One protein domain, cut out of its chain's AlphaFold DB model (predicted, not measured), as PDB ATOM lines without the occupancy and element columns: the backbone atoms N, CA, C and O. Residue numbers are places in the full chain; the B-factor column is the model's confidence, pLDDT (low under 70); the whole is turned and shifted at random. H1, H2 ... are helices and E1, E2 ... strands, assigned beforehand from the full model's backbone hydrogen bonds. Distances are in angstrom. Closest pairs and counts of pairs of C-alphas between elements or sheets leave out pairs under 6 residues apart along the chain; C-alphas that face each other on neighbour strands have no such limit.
ATOM      1  N   LEU A   4     135.032 201.202 159.725       89.56
ATOM      2  CA  LEU A   4     134.417 199.935 160.092       89.56
ATOM      3  C   LEU A   4     135.502 198.881 160.284       89.56
ATOM      4  O   LEU A   4     136.468 198.816 159.519       89.56
ATOM      5  N   SER A   5     135.337 198.050 161.301       90.06
ATOM      6  CA  SER A   5     136.070 196.795 161.434       90.06
ATOM      7  C   SER A   5     135.578 195.777 160.394       90.06
ATOM      8  O   SER A   5     134.454 195.890 159.894       90.06
ATOM      9  N   PRO A   6     136.374 194.751 160.047       86.56
ATOM     10  CA  PRO A   6     135.958 193.748 159.069       86.56
ATOM     11  C   PRO A   6     134.648 193.027 159.413       86.56
ATOM     12  O   PRO A   6     133.924 192.630 158.502       86.56
ATOM     13  N   GLN A   7     134.338 192.874 160.704       87.69
ATOM     14  CA  GLN A   7     133.129 192.212 161.201       87.69
ATOM     15  C   GLN A   7     131.862 193.057 161.009       87.69
ATOM     16  O   GLN A   7     130.765 192.508 160.971       87.69
ATOM     17  N   GLU A   8     132.008 194.377 160.886       88.62
ATOM     18  CA  GLU A   8     130.899 195.315 160.676       88.62
ATOM     19  C   GLU A   8     130.571 195.515 159.191       88.62
ATOM     20  O   GLU A   8     129.555 196.121 158.851       88.62
ATOM     21  N   LEU A   9     131.424 195.016 158.293       87.69
ATOM     22  CA  LEU A   9     131.204 195.154 156.863       87.69
ATOM     23  C   LEU A   9     130.066 194.228 156.403       87.69
ATOM     24  O   LEU A   9     130.039 193.054 156.783       87.69
ATOM     25  N   PRO A  10     129.166 194.697 155.522       88.69
ATOM     26  CA  PRO A  10     128.132 193.853 154.943       88.69
ATOM     27  C   PRO A  10     128.724 192.624 154.248       88.69
ATOM     28  O   PRO A  10     129.755 192.691 153.565       88.69
ATOM     29  N   ALA A  11     128.040 191.490 154.391       84.31
ATOM     30  CA  ALA A  11     128.374 190.288 153.645       84.31
ATOM     31  C   ALA A  11     128.014 190.482 152.164       84.31
ATOM     32  O   ALA A  11     126.881 190.828 151.827       84.31
ATOM     33  N   VAL A  12     128.965 190.211 151.271       85.00
ATOM     34  CA  VAL A  12     128.719 190.204 149.824       85.00
ATOM     35  C   VAL A  12     128.399 188.787 149.355       85.00
ATOM     36  O   VAL A  12     129.176 187.865 149.558       85.00
ATOM     37  N   THR A  13     127.256 188.584 148.705       80.31
ATOM     38  CA  THR A  13     126.816 187.250 148.245       80.31
ATOM     39  C   THR A  13     127.595 186.726 147.037       80.31
ATOM     40  O   THR A  13     127.605 185.527 146.774       80.31
ATOM     41  N   ALA A  14     128.264 187.615 146.304       89.06
ATOM     42  CA  ALA A  14     129.123 187.296 145.173       89.06
ATOM     43  C   ALA A  14     130.344 188.219 145.171       89.06
ATOM     44  O   ALA A  14     130.302 189.318 145.726       89.06
ATOM     45  N   THR A  15     131.417 187.786 144.504       92.88
ATOM     46  CA  THR A  15     132.609 188.623 144.331       92.88
ATOM     47  C   THR A  15     132.235 189.892 143.568       92.88
ATOM     48  O   THR A  15     131.768 189.820 142.431       92.88
ATOM     49  N   LYS A  16     132.461 191.055 144.181       94.50
ATOM     50  CA  LYS A  16     132.279 192.360 143.537       94.50
ATOM     51  C   LYS A  16     133.624 192.850 143.026       94.50
ATOM     52  O   LYS A  16     134.625 192.683 143.713       94.50
ATOM     53  N   THR A  17     133.663 193.418 141.825       95.56
ATOM     54  CA  THR A  17     134.891 193.950 141.214       95.56
ATOM     55  C   THR A  17     134.715 195.437 140.971       95.56
ATOM     56  O   THR A  17     133.694 195.833 140.420       95.56
ATOM     57  N   TYR A  18     135.726 196.218 141.337       93.06
ATOM     58  CA  TYR A  18     135.775 197.664 141.172       93.06
ATOM     59  C   TYR A  18     137.041 198.043 140.409       93.06
ATOM     60  O   TYR A  18     138.116 197.461 140.619       93.06
ATOM     61  N   THR A  19     136.912 199.013 139.519       92.12
ATOM     62  CA  THR A  19     138.007 199.546 138.718       92.12
ATOM     63  C   THR A  19     138.740 200.593 139.538       92.12
ATOM     64  O   THR A  19     138.127 201.529 140.043       92.12
ATOM     65  N   VAL A  20     140.055 200.441 139.704       89.06
ATOM     66  CA  VAL A  20     140.852 201.438 140.426       89.06
ATOM     67  C   VAL A  20     141.101 202.623 139.506       89.06
ATOM     68  O   VAL A  20     141.681 202.475 138.424       89.06
ATOM     69  N   THR A  21     140.722 203.812 139.964       85.62
ATOM     70  CA  THR A  21     140.924 205.068 139.251       85.62
ATOM     71  C   THR A  21     142.407 205.261 138.945       85.62
ATOM     72  O   THR A  21     143.264 205.187 139.824       85.62
ATOM     73  N   CYS A  22     142.718 205.477 137.667       81.94
ATOM     74  CA  CYS A  22     144.074 205.518 137.110       81.94
ATOM     75  C   CYS A  22     144.945 204.269 137.351       81.94
ATOM     76  O   CYS A  22     146.122 204.322 137.011       81.94
ATOM     77  N   GLY A  23     144.438 203.154 137.884       83.44
ATOM     78  CA  GLY A  23     145.256 201.977 138.192       83.44
ATOM     79  C   GLY A  23     145.984 201.430 136.962       83.44
ATOM     80  O   GLY A  23     147.203 201.264 136.955       83.44
ATOM     81  N   MET A  24     145.241 201.266 135.863       87.00
ATOM     82  CA  MET A  24     145.796 200.846 134.572       87.00
ATOM     83  C   MET A  24     146.742 201.890 133.967       87.00
ATOM     84  O   MET A  24     147.821 201.542 133.497       87.00
ATOM     85  N   GLY A  25     146.360 203.171 134.009       84.75
ATOM     86  CA  GLY A  25     147.184 204.264 133.487       84.75
ATOM     87  C   GLY A  25     148.494 204.443 134.256       84.75
ATOM     88  O   GLY A  25     149.534 204.643 133.642       84.75
ATOM     89  N   GLY A  26     148.461 204.308 135.582       83.00
ATOM     90  CA  GLY A  26     149.629 204.358 136.455       83.00
ATOM     91  C   GLY A  26     150.558 203.168 136.233       83.00
ATOM     92  O   GLY A  26     151.750 203.373 136.039       83.00
ATOM     93  N   GLY A  27     150.020 201.944 136.162       84.81
ATOM     94  CA  GLY A  27     150.821 200.747 135.887       84.81
ATOM     95  C   GLY A  27     151.496 200.786 134.512       84.81
ATOM     96  O   GLY A  27     152.703 200.559 134.406       84.81
ATOM     97  N   LEU A  28     150.749 201.152 133.461       88.00
ATOM     98  CA  LEU A  28     151.304 201.328 132.114       88.00
ATOM     99  C   LEU A  28     152.292 202.497 132.060       88.00
ATOM    100  O   LEU A  28     153.379 202.350 131.513       88.00
ATOM    101  N   ASN A  79     152.790 193.826 139.792       84.50
ATOM    102  CA  ASN A  79     152.685 193.957 141.241       84.50
ATOM    103  C   ASN A  79     151.392 194.699 141.635       84.50
ATOM    104  O   ASN A  79     151.340 195.934 141.571       84.50
ATOM    105  N   PRO A  80     150.346 193.980 142.084       82.06
ATOM    106  CA  PRO A  80     149.066 194.582 142.458       82.06
ATOM    107  C   PRO A  80     149.158 195.501 143.685       82.06
ATOM    108  O   PRO A  80     148.233 196.271 143.921       82.06
ATOM    109  N   ALA A  81     150.247 195.452 144.460       78.44
ATOM    110  CA  ALA A  81     150.441 196.343 145.600       78.44
ATOM    111  C   ALA A  81     150.879 197.762 145.198       78.44
ATOM    112  O   ALA A  81     150.728 198.691 145.987       78.44
ATOM    113  N   TRP A  82     151.438 197.936 143.995       75.75
ATOM    114  CA  TRP A  82     151.975 199.223 143.537       75.75
ATOM    115  C   TRP A  82     150.960 199.979 142.685       75.75
ATOM    116  O   TRP A  82     150.661 201.141 142.955       75.75
ATOM    117  N   PHE A  83     150.410 199.296 141.679       79.69
ATOM    118  CA  PHE A  83     149.415 199.845 140.761       79.69
ATOM    119  C   PHE A  83     148.308 198.810 140.523       79.69
ATOM    120  O   PHE A  83     148.279 198.139 139.485       79.69
ATOM    121  N   PRO A  84     147.400 198.623 141.494       87.56
ATOM    122  CA  PRO A  84     146.232 197.784 141.280       87.56
ATOM    123  C   PRO A  84     145.384 198.404 140.170       87.56
ATOM    124  O   PRO A  84     145.038 199.579 140.232       87.56
ATOM    125  N   ALA A  85     145.041 197.622 139.150       89.25
ATOM    126  CA  ALA A  85     144.098 198.021 138.110       89.25
ATOM    127  C   ALA A  85     142.649 197.817 138.566       89.25
ATOM    128  O   ALA A  85     141.751 198.558 138.172       89.25
ATOM    129  N   ARG A  86     142.419 196.790 139.389       93.31
ATOM    130  CA  ARG A  86     141.112 196.447 139.952       93.31
ATOM    131  C   ARG A  86     141.265 196.005 141.400       93.31
ATOM    132  O   ARG A  86     142.301 195.459 141.781       93.31
ATOM    133  N   VAL A  87     140.206 196.186 142.173       93.31
ATOM    134  CA  VAL A  87     140.042 195.582 143.497       93.31
ATOM    135  C   VAL A  87     138.786 194.739 143.486       93.31
ATOM    136  O   VAL A  87     137.762 195.136 142.936       93.31
ATOM    137  N   ARG A  88     138.856 193.567 144.103       95.00
ATOM    138  CA  ARG A  88     137.709 192.699 144.312       95.00
ATOM    139  C   ARG A  88     137.408 192.568 145.788       95.00
ATOM    140  O   ARG A  88     138.316 192.444 146.602       95.00
ATOM    141  N   ARG A  89     136.124 192.591 146.116       93.25
ATOM    142  CA  ARG A  89     135.588 192.311 147.445       93.25
ATOM    143  C   ARG A  89     135.039 190.889 147.436       93.25
ATOM    144  O   ARG A  89     134.171 190.567 146.622       93.25
ATOM    145  N   HIS A  90     135.548 190.064 148.340       92.50
ATOM    146  CA  HIS A  90     135.092 188.702 148.593       92.50
ATOM    147  C   HIS A  90     134.402 188.616 149.961       92.50
ATOM    148  O   HIS A  90     134.354 189.591 150.712       92.50
ATOM    149  N   LEU A  91     133.886 187.429 150.284       90.25
ATOM    150  CA  LEU A  91     133.262 187.130 151.575       90.25
ATOM    151  C   LEU A  91     134.219 187.282 152.765       90.25
ATOM    152  O   LEU A  91     133.775 187.571 153.869       90.25
ATOM    153  N   ASP A  92     135.512 187.070 152.545       91.06
ATOM    154  CA  ASP A  92     136.528 186.921 153.590       91.06
ATOM    155  C   ASP A  92     137.745 187.838 153.389       91.06
ATOM    156  O   ASP A  92     138.764 187.692 154.066       91.06
ATOM    157  N   GLY A  93     137.681 188.762 152.430       92.75
ATOM    158  CA  GLY A  93     138.840 189.561 152.068       92.75
ATOM    159  C   GLY A  93     138.619 190.519 150.913       92.75
ATOM    160  O   GLY A  93     137.561 190.574 150.282       92.75
ATOM    161  N   PHE A  94     139.686 191.243 150.611       93.62
ATOM    162  CA  PHE A  94     139.864 191.937 149.349       93.62
ATOM    163  C   PHE A  94     140.925 191.230 148.503       93.62
ATOM    164  O   PHE A  94     141.777 190.503 149.010       93.62
ATOM    165  N   GLU A  95     140.893 191.461 147.201       93.81
ATOM    166  CA  GLU A  95     141.928 191.040 146.265       93.81
ATOM    167  C   GLU A  95     142.297 192.234 145.385       93.81
ATOM    168  O   GLU A  95     141.449 192.808 144.704       93.81
ATOM    169  N   ALA A  96     143.569 192.616 145.398       91.50
ATOM    170  CA  ALA A  96     144.115 193.583 144.462       91.50
ATOM    171  C   ALA A  96     144.568 192.850 143.195       91.50
ATOM    172  O   ALA A  96     145.252 191.830 143.271       91.50
ATOM    173  N   VAL A  97     144.209 193.377 142.027       93.25
ATOM    174  CA  VAL A  97     144.523 192.785 140.723       93.25
ATOM    175  C   VAL A  97     145.324 193.789 139.910       93.25
ATOM    176  O   VAL A  97     144.875 194.908 139.666       93.25
ATOM    177  N   SER A  98     146.514 193.383 139.484       91.75
ATOM    178  CA  SER A  98     147.423 194.184 138.660       91.75
ATOM    179  C   SER A  98     146.941 194.290 137.207       91.75
ATOM    180  O   SER A  98     145.997 193.608 136.793       91.75
ATOM    181  N   VAL A  99     147.610 195.123 136.406       90.81
ATOM    182  CA  VAL A  99     147.319 195.283 134.969       90.81
ATOM    183  C   VAL A  99     147.466 193.955 134.218       90.81
ATOM    184  O   VAL A  99     146.614 193.612 133.403       90.81
ATOM    185  N   ALA A 100     148.502 193.176 134.542       91.25
ATOM    186  CA  ALA A 100     148.776 191.874 133.936       91.25
ATOM    187  C   ALA A 100     147.906 190.731 134.495       91.25
ATOM    188  O   ALA A 100     148.044 189.586 134.071       91.25
ATOM    189  N   GLY A 101     147.017 191.011 135.455       91.06
ATOM    190  CA  GLY A 101     146.126 190.014 136.050       91.06
ATOM    191  C   GLY A 101     146.722 189.220 137.215       91.06
ATOM    192  O   GLY A 101     146.014 188.402 137.792       91.06
ATOM    193  N   CYS A 102     147.973 189.475 137.613       91.25
ATOM    194  CA  CYS A 102     148.518 188.955 138.870       91.25
ATOM    195  C   CYS A 102     147.740 189.533 140.054       91.25
ATOM    196  O   CYS A 102     147.381 190.718 140.027       91.25
ATOM    197  N   THR A 103     147.511 188.726 141.087       92.31
ATOM    198  CA  THR A 103     146.659 189.107 142.214       92.31
ATOM    199  C   THR A 103     147.374 189.015 143.555       92.31
ATOM    200  O   THR A 103     148.326 188.253 143.721       92.31
ATOM    201  N   ALA A 104     146.935 189.837 144.505       89.19
ATOM    202  CA  ALA A 104     147.357 189.779 145.897       89.19
ATOM    203  C   ALA A 104     146.126 189.858 146.792       89.19
ATOM    204  O   ALA A 104     145.326 190.793 146.697       89.19
ATOM    205  N   ARG A 105     145.978 188.860 147.659       91.56
ATOM    206  CA  ARG A 105     144.851 188.755 148.578       91.56
ATOM    207  C   ARG A 105     145.156 189.486 149.881       91.56
ATOM    208  O   ARG A 105     146.258 189.382 150.408       91.56
ATOM    209  N   ILE A 106     144.152 190.183 150.394       91.75
ATOM    210  CA  ILE A 106     144.143 190.869 151.685       91.75
ATOM    211  C   ILE A 106     142.974 190.277 152.477       91.75
ATOM    212  O   ILE A 106     141.847 190.776 152.392       91.75
ATOM    213  N   PRO A 107     143.193 189.149 153.159       93.50
ATOM    214  CA  PRO A 107     142.160 188.528 153.976       93.50
ATOM    215  C   PRO A 107     141.781 189.426 155.170       93.50
ATOM    216  O   PRO A 107     142.554 190.284 155.596       93.50
ATOM    217  N   PHE A 108     140.556 189.289 155.684       93.56
ATOM    218  CA  PHE A 108     140.037 190.158 156.756       93.56
ATOM    219  C   PHE A 108     140.794 190.042 158.075       93.56
ATOM    220  O   PHE A 108     140.833 191.008 158.830       93.56
ATOM    221  N   ASP A 109     141.434 188.907 158.337       93.75
ATOM    222  CA  ASP A 109     142.330 188.715 159.479       93.75
ATOM    223  C   ASP A 109     143.574 189.619 159.427       93.75
ATOM    224  O   ASP A 109     144.238 189.780 160.447       93.75
ATOM    225  N   TRP A 110     143.896 190.224 158.278       93.19
ATOM    226  CA  TRP A 110     144.977 191.208 158.134       93.19
ATOM    227  C   TRP A 110     144.501 192.646 158.317       93.19
ATOM    228  O   TRP A 110     145.327 193.555 158.418       93.19
ATOM    229  N   ILE A 111     143.188 192.874 158.320       92.31
ATOM    230  CA  ILE A 111     142.592 194.205 158.279       92.31
ATOM    231  C   ILE A 111     142.176 194.612 159.687       92.31
ATOM    232  O   ILE A 111     141.450 193.904 160.375       92.31
ATOM    233  N   GLU A 112     142.621 195.791 160.103       93.12
ATOM    234  CA  GLU A 112     142.169 196.429 161.335       93.12
ATOM    235  C   GLU A 112     140.915 197.267 161.072       93.12
ATOM    236  O   GLU A 112     139.914 197.137 161.771       93.12
ATOM    237  N   THR A 113     140.950 198.107 160.032       91.69
ATOM    238  CA  THR A 113     139.829 198.979 159.666       91.69
ATOM    239  C   THR A 113     139.725 199.197 158.163       91.69
ATOM    240  O   THR A 113     140.725 199.199 157.442       91.69
ATOM    241  N   VAL A 114     138.504 199.447 157.699       90.75
ATOM    242  CA  VAL A 114     138.189 199.983 156.375       90.75
ATOM    243  C   VAL A 114     137.478 201.317 156.573       90.75
ATOM    244  O   VAL A 114     136.474 201.393 157.276       90.75
ATOM    245  N   SER A 115     137.999 202.385 155.979       89.88
ATOM    246  CA  SER A 115     137.444 203.734 156.130       89.88
ATOM    247  C   SER A 115     137.480 204.524 154.829       89.88
ATOM    248  O   SER A 115     138.154 204.146 153.870       89.88
ATOM    249  N   VAL A 116     136.756 205.640 154.799       87.12
ATOM    250  CA  VAL A 116     136.849 206.637 153.726       87.12
ATOM    251  C   VAL A 116     137.863 207.709 154.125       87.12
ATOM    252  O   VAL A 116     137.742 208.304 155.197       87.12
ATOM    253  N   GLY A 117     138.853 207.966 153.268       77.19
ATOM    254  CA  GLY A 117     139.852 209.017 153.466       77.19
ATOM    255  C   GLY A 117     140.053 209.884 152.222       77.19
ATOM    256  O   GLY A 117     139.783 209.463 151.097       77.19
ATOM    257  N   GLU A 118     140.558 211.105 152.418       65.69
ATOM    258  CA  GLU A 118     140.855 212.014 151.310       65.69
ATOM    259  C   GLU A 118     142.180 211.688 150.601       65.69
ATOM    260  O   GLU A 118     143.217 211.433 151.223       65.69
ATOM    261  N   THR A 119     142.135 211.826 149.272       58.34
ATOM    262  CA  THR A 119     143.239 211.985 148.309       58.34
ATOM    263  C   THR A 119     144.309 210.886 148.242       58.34
ATOM    264  O   THR A 119     145.124 210.670 149.147       58.34
ATOM    265  N   CYS A 120     144.407 210.272 147.060       52.00
ATOM    266  CA  CYS A 120     145.669 209.735 146.560       52.00
ATOM    267  C   CYS A 120     146.568 210.899 146.122       52.00
ATOM    268  O   CYS A 120     146.215 211.672 145.238       52.00
ATOM    269  N   ALA A 121     147.751 211.007 146.728       44.06
ATOM    270  CA  ALA A 121     148.798 211.937 146.299       44.06
ATOM    271  C   ALA A 121     149.610 211.412 145.093       44.06
ATOM    272  O   ALA A 121     150.555 212.062 144.653       44.06
ATOM    273  N   SER A 122     149.284 210.233 144.558       49.03
ATOM    274  CA  SER A 122     150.000 209.594 143.450       49.03
ATOM    275  C   SER A 122     149.227 209.723 142.139       49.03
ATOM    276  O   SER A 122     148.034 209.452 142.145       49.03
ATOM    277  N   TRP A 123     149.930 210.119 141.058       49.41
ATOM    278  CA  TRP A 123     149.612 210.171 139.602       49.41
ATOM    279  C   TRP A 123     148.212 210.638 139.124       49.41
ATOM    280  O   TRP A 123     148.113 211.215 138.047       49.41
ATOM    281  N   CYS A 124     147.149 210.487 139.908       48.03
ATOM    282  CA  CYS A 124     145.815 211.061 139.756       48.03
ATOM    283  C   CYS A 124     145.691 212.471 140.375       48.03
ATOM    284  O   CYS A 124     144.579 212.895 140.682       48.03
ATOM    285  N   SER A 125     146.796 213.200 140.595       45.22
ATOM    286  CA  SER A 125     146.850 214.464 141.363       45.22
ATOM    287  C   SER A 125     145.919 215.581 140.866       45.22
ATOM    288  O   SER A 125     145.695 216.556 141.579       45.22
ATOM    289  N   SER A 126     145.330 215.439 139.677       51.00
ATOM    290  CA  SER A 126     144.315 216.349 139.147       51.00
ATOM    291  C   SER A 126     142.894 216.097 139.672       51.00
ATOM    292  O   SER A 126     142.031 216.952 139.487       51.00
ATOM    293  N   ARG A 127     142.611 214.955 140.319       53.28
ATOM    294  CA  ARG A 127     141.303 214.662 140.926       53.28
ATOM    295  C   ARG A 127     141.462 214.382 142.415       53.28
ATOM    296  O   ARG A 127     142.025 213.366 142.813       53.28
ATOM    297  N   LYS A 128     140.888 215.256 143.248       60.53
ATOM    298  CA  LYS A 128     140.569 214.928 144.641       60.53
ATOM    299  C   LYS A 128     139.448 213.887 144.641       60.53
ATOM    300  O   LYS A 128     138.280 214.237 144.753       60.53
ATOM    301  N   ALA A 129     139.797 212.627 144.410       64.94
ATOM    302  CA  ALA A 129     138.861 211.524 144.544       64.94
ATOM    303  C   ALA A 129     138.875 211.034 146.002       64.94
ATOM    304  O   ALA A 129     139.963 210.926 146.587       64.94
ATOM    305  N   PRO A 130     137.707 210.762 146.608       75.69
ATOM    306  CA  PRO A 130     137.649 210.007 147.851       75.69
ATOM    307  C   PRO A 130     138.192 208.595 147.601       75.69
ATOM    308  O   PRO A 130     138.005 208.023 146.525       75.69
ATOM    309  N   CYS A 131     138.912 208.050 148.578       83.44
ATOM    310  CA  CYS A 131     139.530 206.735 148.457       83.44
ATOM    311  C   CYS A 131     139.194 205.891 149.685       83.44
ATOM    312  O   CYS A 131     139.122 206.383 150.815       83.44
ATOM    313  N   ALA A 132     139.019 204.594 149.463       86.50
ATOM    314  CA  ALA A 132     138.965 203.611 150.522       86.50
ATOM    315  C   ALA A 132     140.361 203.460 151.130       86.50
ATOM    316  O   ALA A 132     141.360 203.372 150.413       86.50
ATOM    317  N   VAL A 133     140.425 203.426 152.454       88.50
ATOM    318  CA  VAL A 133     141.643 203.224 153.229       88.50
ATOM    319  C   VAL A 133     141.476 201.938 154.020       88.50
ATOM    320  O   VAL A 133     140.652 201.868 154.931       88.50
ATOM    321  N   ILE A 134     142.267 200.930 153.668       89.81
ATOM    322  CA  ILE A 134     142.376 199.676 154.409       89.81
ATOM    323  C   ILE A 134     143.589 199.784 155.322       89.81
ATOM    324  O   ILE A 134     144.721 199.846 154.843       89.81
ATOM    325  N   THR A 135     143.362 199.819 156.629       90.88
ATOM    326  CA  THR A 135     144.431 199.774 157.631       90.88
ATOM    327  C   THR A 135     144.730 198.322 157.963       90.88
ATOM    328  O   THR A 135     143.820 197.554 158.273       90.88
ATOM    329  N   LEU A 136     146.001 197.947 157.879       91.25
ATOM    330  CA  LEU A 136     146.481 196.602 158.163       91.25
ATOM    331  C   LEU A 136     146.939 196.492 159.617       91.25
ATOM    332  O   LEU A 136     147.617 197.388 160.122       91.25
ATOM    333  N   ASN A 137     146.654 195.356 160.246       91.81
ATOM    334  CA  ASN A 137     147.250 194.997 161.529       91.81
ATOM    335  C   ASN A 137     148.706 194.515 161.356       91.81
ATOM    336  O   ASN A 137     149.236 194.434 160.246       91.81
ATOM    337  N   GLU A 138     149.376 194.159 162.454       88.88
ATOM    338  CA  GLU A 138     150.789 193.759 162.421       88.88
ATOM    339  C   GLU A 138     151.065 192.551 161.501       88.88
ATOM    340  O   GLU A 138     152.082 192.527 160.799       88.88
ATOM    341  N   LEU A 139     150.156 191.570 161.467       86.50
ATOM    342  CA  LEU A 139     150.256 190.404 160.586       86.50
ATOM    343  C   LEU A 139     150.162 190.822 159.114       86.50
ATOM    344  O   LEU A 139     150.998 190.419 158.298       86.50
ATOM    345  N   GLY A 140     149.186 191.673 158.794       85.62
ATOM    346  CA  GLY A 140     148.999 192.234 157.462       85.62
ATOM    347  C   GLY A 140     150.211 193.040 157.005       85.62
ATOM    348  O   GLY A 140     150.705 192.825 155.904       85.62
ATOM    349  N   VAL A 141     150.771 193.897 157.862       86.19
ATOM    350  CA  VAL A 141     151.973 194.688 157.541       86.19
ATOM    351  C   VAL A 141     153.173 193.792 157.240       86.19
ATOM    352  O   VAL A 141     153.915 194.067 156.296       86.19
ATOM    353  N   LYS A 142     153.381 192.721 158.016       83.19
ATOM    354  CA  LYS A 142     154.479 191.771 157.773       83.19
ATOM    355  C   LYS A 142     154.298 190.991 156.471       83.19
ATOM    356  O   LYS A 142     155.294 190.705 155.817       83.19
ATOM    357  N   SER A 143     153.058 190.666 156.111       83.00
ATOM    358  CA  SER A 143     152.746 189.819 154.951       83.00
ATOM    359  C   SER A 143     152.637 190.610 153.644       83.00
ATOM    360  O   SER A 143     153.042 190.124 152.593       83.00
ATOM    361  N   TRP A 144     152.113 191.837 153.704       77.81
ATOM    362  CA  TRP A 144     151.907 192.706 152.542       77.81
ATOM    363  C   TRP A 144     153.208 193.326 152.023       77.81
ATOM    364  O   TRP A 144     153.365 193.560 150.826       77.81
ATOM    365  N   ASN A 145     154.154 193.601 152.921       72.00
ATOM    366  CA  ASN A 145     155.408 194.253 152.566       72.00
ATOM    367  C   ASN A 145     156.517 193.221 152.324       72.00
ATOM    368  O   ASN A 145     156.703 192.296 153.110       72.00
ATOM    369  N   CYS A 146     157.326 193.421 151.279       60.41
ATOM    370  CA  CYS A 146     158.550 192.638 151.104       60.41
ATOM    371  C   CYS A 146     159.513 192.911 152.267       60.41
ATOM    372  O   CYS A 146     159.871 194.063 152.524       60.41
ATOM    373  N   GLY A 147     160.021 191.855 152.910       55.50
ATOM    374  CA  GLY A 147     161.057 191.972 153.946       55.50
ATOM    375  C   GLY A 147     162.346 192.654 153.463       55.50
ATOM    376  O   GLY A 147     163.107 193.175 154.272       55.50
ATOM    377  N   CYS A 148     162.558 192.707 152.146       51.34
ATOM    378  CA  CYS A 148     163.703 193.331 151.492       51.34
ATOM    379  C   CYS A 148     163.742 194.870 151.583       51.34
ATOM    380  O   CYS A 148     164.804 195.455 151.375       51.34
ATOM    381  N   CYS A 149     162.627 195.540 151.905       49.19
ATOM    382  CA  CYS A 149     162.558 197.006 151.965       49.19
ATOM    383  C   CYS A 149     161.876 197.494 153.260       49.19
ATOM    384  O   CYS A 149     160.717 197.913 153.233       49.19
ATOM    385  N   PRO A 150     162.581 197.481 154.410       52.19
ATOM    386  CA  PRO A 150     162.008 197.815 155.720       52.19
ATOM    387  C   PRO A 150     161.470 199.247 155.821       52.19
ATOM    388  O   PRO A 150     160.526 199.500 156.566       52.19
ATOM    389  N   SER A 151     162.053 200.180 155.062       50.72
ATOM    390  CA  SER A 151     161.651 201.590 155.007       50.72
ATOM    391  C   SER A 151     160.325 201.829 154.277       50.72
ATOM    392  O   SER A 151     159.778 202.923 154.368       50.72
ATOM    393  N   LEU A 152     159.793 200.819 153.580       58.22
ATOM    394  CA  LEU A 152     158.551 200.901 152.809       58.22
ATOM    395  C   LEU A 152     157.394 200.133 153.461       58.22
ATOM    396  O   LEU A 152     156.429 199.808 152.778       58.22
ATOM    397  N   ARG A 153     157.463 199.840 154.770       70.25
ATOM    398  CA  ARG A 153     156.370 199.169 155.493       70.25
ATOM    399  C   ARG A 153     155.094 200.008 155.459       70.25
ATOM    400  O   ARG A 153     154.930 200.948 156.233       70.25
ATOM    401  N   GLN A 154     154.174 199.638 154.579       74.75
ATOM    402  CA  GLN A 154     152.860 200.253 154.497       74.75
ATOM    403  C   GLN A 154     151.938 199.645 155.551       74.75
ATOM    404  O   GLN A 154     151.738 198.432 155.589       74.75
ATOM    405  N   THR A 155     151.371 200.506 156.396       84.81
ATOM    406  CA  THR A 155     150.302 200.168 157.351       84.81
ATOM    407  C   THR A 155     148.915 200.391 156.772       84.81
ATOM    408  O   THR A 155     147.920 199.973 157.355       84.81
ATOM    409  N   ARG A 156     148.831 201.077 155.629       85.50
ATOM    410  CA  ARG A 156     147.576 201.441 154.982       85.50
ATOM    411  C   ARG A 156     147.678 201.218 153.488       85.50
ATOM    412  O   ARG A 156     148.652 201.644 152.872       85.50
ATOM    413  N   ILE A 157     146.636 200.629 152.920       85.81
ATOM    414  CA  ILE A 157     146.445 200.498 151.482       85.81
ATOM    415  C   ILE A 157     145.311 201.432 151.076       85.81
ATOM    416  O   ILE A 157     144.276 201.489 151.742       85.81
ATOM    417  N   LYS A 158     145.516 202.194 150.002       84.94
ATOM    418  CA  LYS A 158     144.530 203.150 149.495       84.94
ATOM    419  C   LYS A 158     144.035 202.723 148.122       84.94
ATOM    420  O   LYS A 158     144.849 202.470 147.236       84.94
ATOM    421  N   TYR A 159     142.719 202.719 147.939       81.75
ATOM    422  CA  TYR A 159     142.079 202.465 146.653       81.75
ATOM    423  C   TYR A 159     141.081 203.569 146.347       81.75
ATOM    424  O   TYR A 159     140.118 203.760 147.082       81.75
ATOM    425  N   CYS A 160     141.292 204.285 145.254       84.81
ATOM    426  CA  CYS A 160     140.267 205.149 144.682       84.81
ATOM    427  C   CYS A 160     139.650 204.346 143.541       84.81
ATOM    428  O   CYS A 160     140.395 203.789 142.735       84.81
ATOM    429  N   VAL A 161     138.330 204.212 143.517       87.62
ATOM    430  CA  VAL A 161     137.640 203.385 142.524       87.62
ATOM    431  C   VAL A 161     136.644 204.216 141.736       87.62
ATOM    432  O   VAL A 161     136.077 205.169 142.270       87.62
ATOM    433  N   ASP A 162     136.439 203.853 140.473       87.94
ATOM    434  CA  ASP A 162     135.548 204.589 139.575       87.94
ATOM    435  C   ASP A 162     134.075 204.384 139.968       87.94
ATOM    436  O   ASP A 162     133.280 205.322 139.920       87.94
ATOM    437  N   GLU A 163     133.716 203.187 140.444       91.12
ATOM    438  CA  GLU A 163     132.372 202.837 140.918       91.12
ATOM    439  C   GLU A 163     132.172 203.188 142.411       91.12
ATOM    440  O   GLU A 163     131.736 202.359 143.214       91.12
ATOM    441  N   TRP A 164     132.523 204.418 142.804       88.31
ATOM    442  CA  TRP A 164     132.628 204.833 144.212       88.31
ATOM    443  C   TRP A 164     131.344 204.652 145.035       88.31
ATOM    444  O   TRP A 164     131.387 204.053 146.107       88.31
ATOM    445  N   ASP A 165     130.192 205.101 144.532       89.31
ATOM    446  CA  ASP A 165     128.921 204.995 145.265       89.31
ATOM    447  C   ASP A 165     128.517 203.535 145.497       89.31
ATOM    448  O   ASP A 165     128.033 203.166 146.570       89.31
ATOM    449  N   GLN A 166     128.773 202.677 144.505       90.50
ATOM    450  CA  GLN A 166     128.531 201.246 144.622       90.50
ATOM    451  C   GLN A 166     129.497 200.605 145.619       90.50
ATOM    452  O   GLN A 166     129.077 199.795 146.443       90.50
ATOM    453  N   PHE A 167     130.777 200.982 145.577       90.44
ATOM    454  CA  PHE A 167     131.768 200.515 146.541       90.44
ATOM    455  C   PHE A 167     131.360 200.867 147.975       90.44
ATOM    456  O   PHE A 167     131.444 200.018 148.860       90.44
ATOM    457  N   LEU A 168     130.888 202.091 148.206       90.12
ATOM    458  CA  LEU A 168     130.411 202.530 149.514       90.12
ATOM    459  C   LEU A 168     129.226 201.695 150.000       90.12
ATOM    460  O   LEU A 168     129.282 201.147 151.102       90.12
ATOM    461  N   ALA A 169     128.202 201.541 149.158       90.12
ATOM    462  CA  ALA A 169     127.018 200.753 149.481       90.12
ATOM    463  C   ALA A 169     127.366 199.284 149.786       90.12
ATOM    464  O   ALA A 169     126.954 198.755 150.817       90.12
ATOM    465  N   ASP A 170     128.183 198.652 148.938       90.69
ATOM    466  CA  ASP A 170     128.596 197.252 149.093       90.69
ATOM    467  C   ASP A 170     129.470 197.021 150.347       90.69
ATOM    468  O   ASP A 170     129.543 195.900 150.851       90.69
ATOM    469  N   ASN A 171     130.132 198.065 150.865       89.94
ATOM    470  CA  ASN A 171     130.978 197.993 152.061       89.94
ATOM    471  C   ASN A 171     130.345 198.656 153.297       89.94
ATOM    472  O   ASN A 171     131.005 198.751 154.328       89.94
ATOM    473  N   GLY A 172     129.085 199.100 153.226       88.19
ATOM    474  CA  GLY A 172     128.397 199.750 154.350       88.19
ATOM    475  C   GLY A 172     129.034 201.074 154.784       88.19
ATOM    476  O   GLY A 172     128.812 201.539 155.899       88.19
TER     477      GLY A 172
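This is residues 4 to 28 and 79 to 172 of the 177 residues of the protein "Hypothetical protein" of Alexandrium catenella (UniProt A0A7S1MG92). Two small antiparallel sheets, E1 to E4 and E5 to E7, stand partly face to face as a loose wedge, with H2 by E4 and E5 at one end of it and H3 by E1 and E6 at another. The printed part has 119 residues, in the order E1 H1 E2 E3 E4 E5 E6 H2 E7 H3; the sheets run E1 E2 E3 E4 and E5 E6 E7. The class is mixed, helices and strands, with under half of the residues, 57, in named elements. The whole is compact, with a radius of gyration of the C-alphas of 13.5 A and spans of 34 by 32 by 27 A.

Residues 4 to 15 hold no named element. E1 is residues 16 to 19, from C-alpha 16 at (132.279, 192.360, 143.537), and H1 is residues 23 to 28. After the cut come E2, residues 86 to 89, E3, residues 93 to 97, 13.1 A long, and E4, residues 103 to 107, 12.6 A. E5, residues 111 to 118, spans 19.2 A and bends by 53 degrees at residue 115. E6, residues 130 to 136, spans 19.1 A. H2 is residues 138 to 144, E7 residues 156 to 159, and H3 residues 164 to 170, ending at C-alpha 170 (128.596, 197.252, 149.093).

E1 and E2 are antiparallel at 157 degrees, with N 18 and O 87 2.8 A apart, within hydrogen-bond range. E2, E3 and E4 form a meander, each strand the antiparallel neighbour of the one before; N 88 and O 95, and N 94 and O 106, are each 2.8 A apart. In the other sheet, only just strongly twisted at up to 4.1 A off its best plane, N 115 and O 133 are 2.9 A apart and N 134 and O 157 2.8 A. The closest C-alphas of E2 and E7, Val 87 and Tyr 159, are 7.8 A apart. H2 is on the sheet E5 E6 E7 at a height of 8.5 A, and only grazes the other sheet. H3 only grazes both sheets; its closest C-alpha to E1 is Phe 167, 7.3 A from Tyr 18. H1 is only just not on the sheet E1 E2 E3 E4, with 4 pairs of C-alphas within 10 A. In H1, H2 and H3 every O i to N i+4 pair is within hydrogen-bond range.

The two C-alphas farthest apart, those of Thr 13 and Ser 151, are 38.3 A apart. Residues 29 to 78 are not printed, and C-alphas 28 and 79 are 11.8 A apart across the cut. The links E5 to E6 and H2 to E7 are long. The pLDDT is under 70 in residues 118 to 129 and 146 to 152.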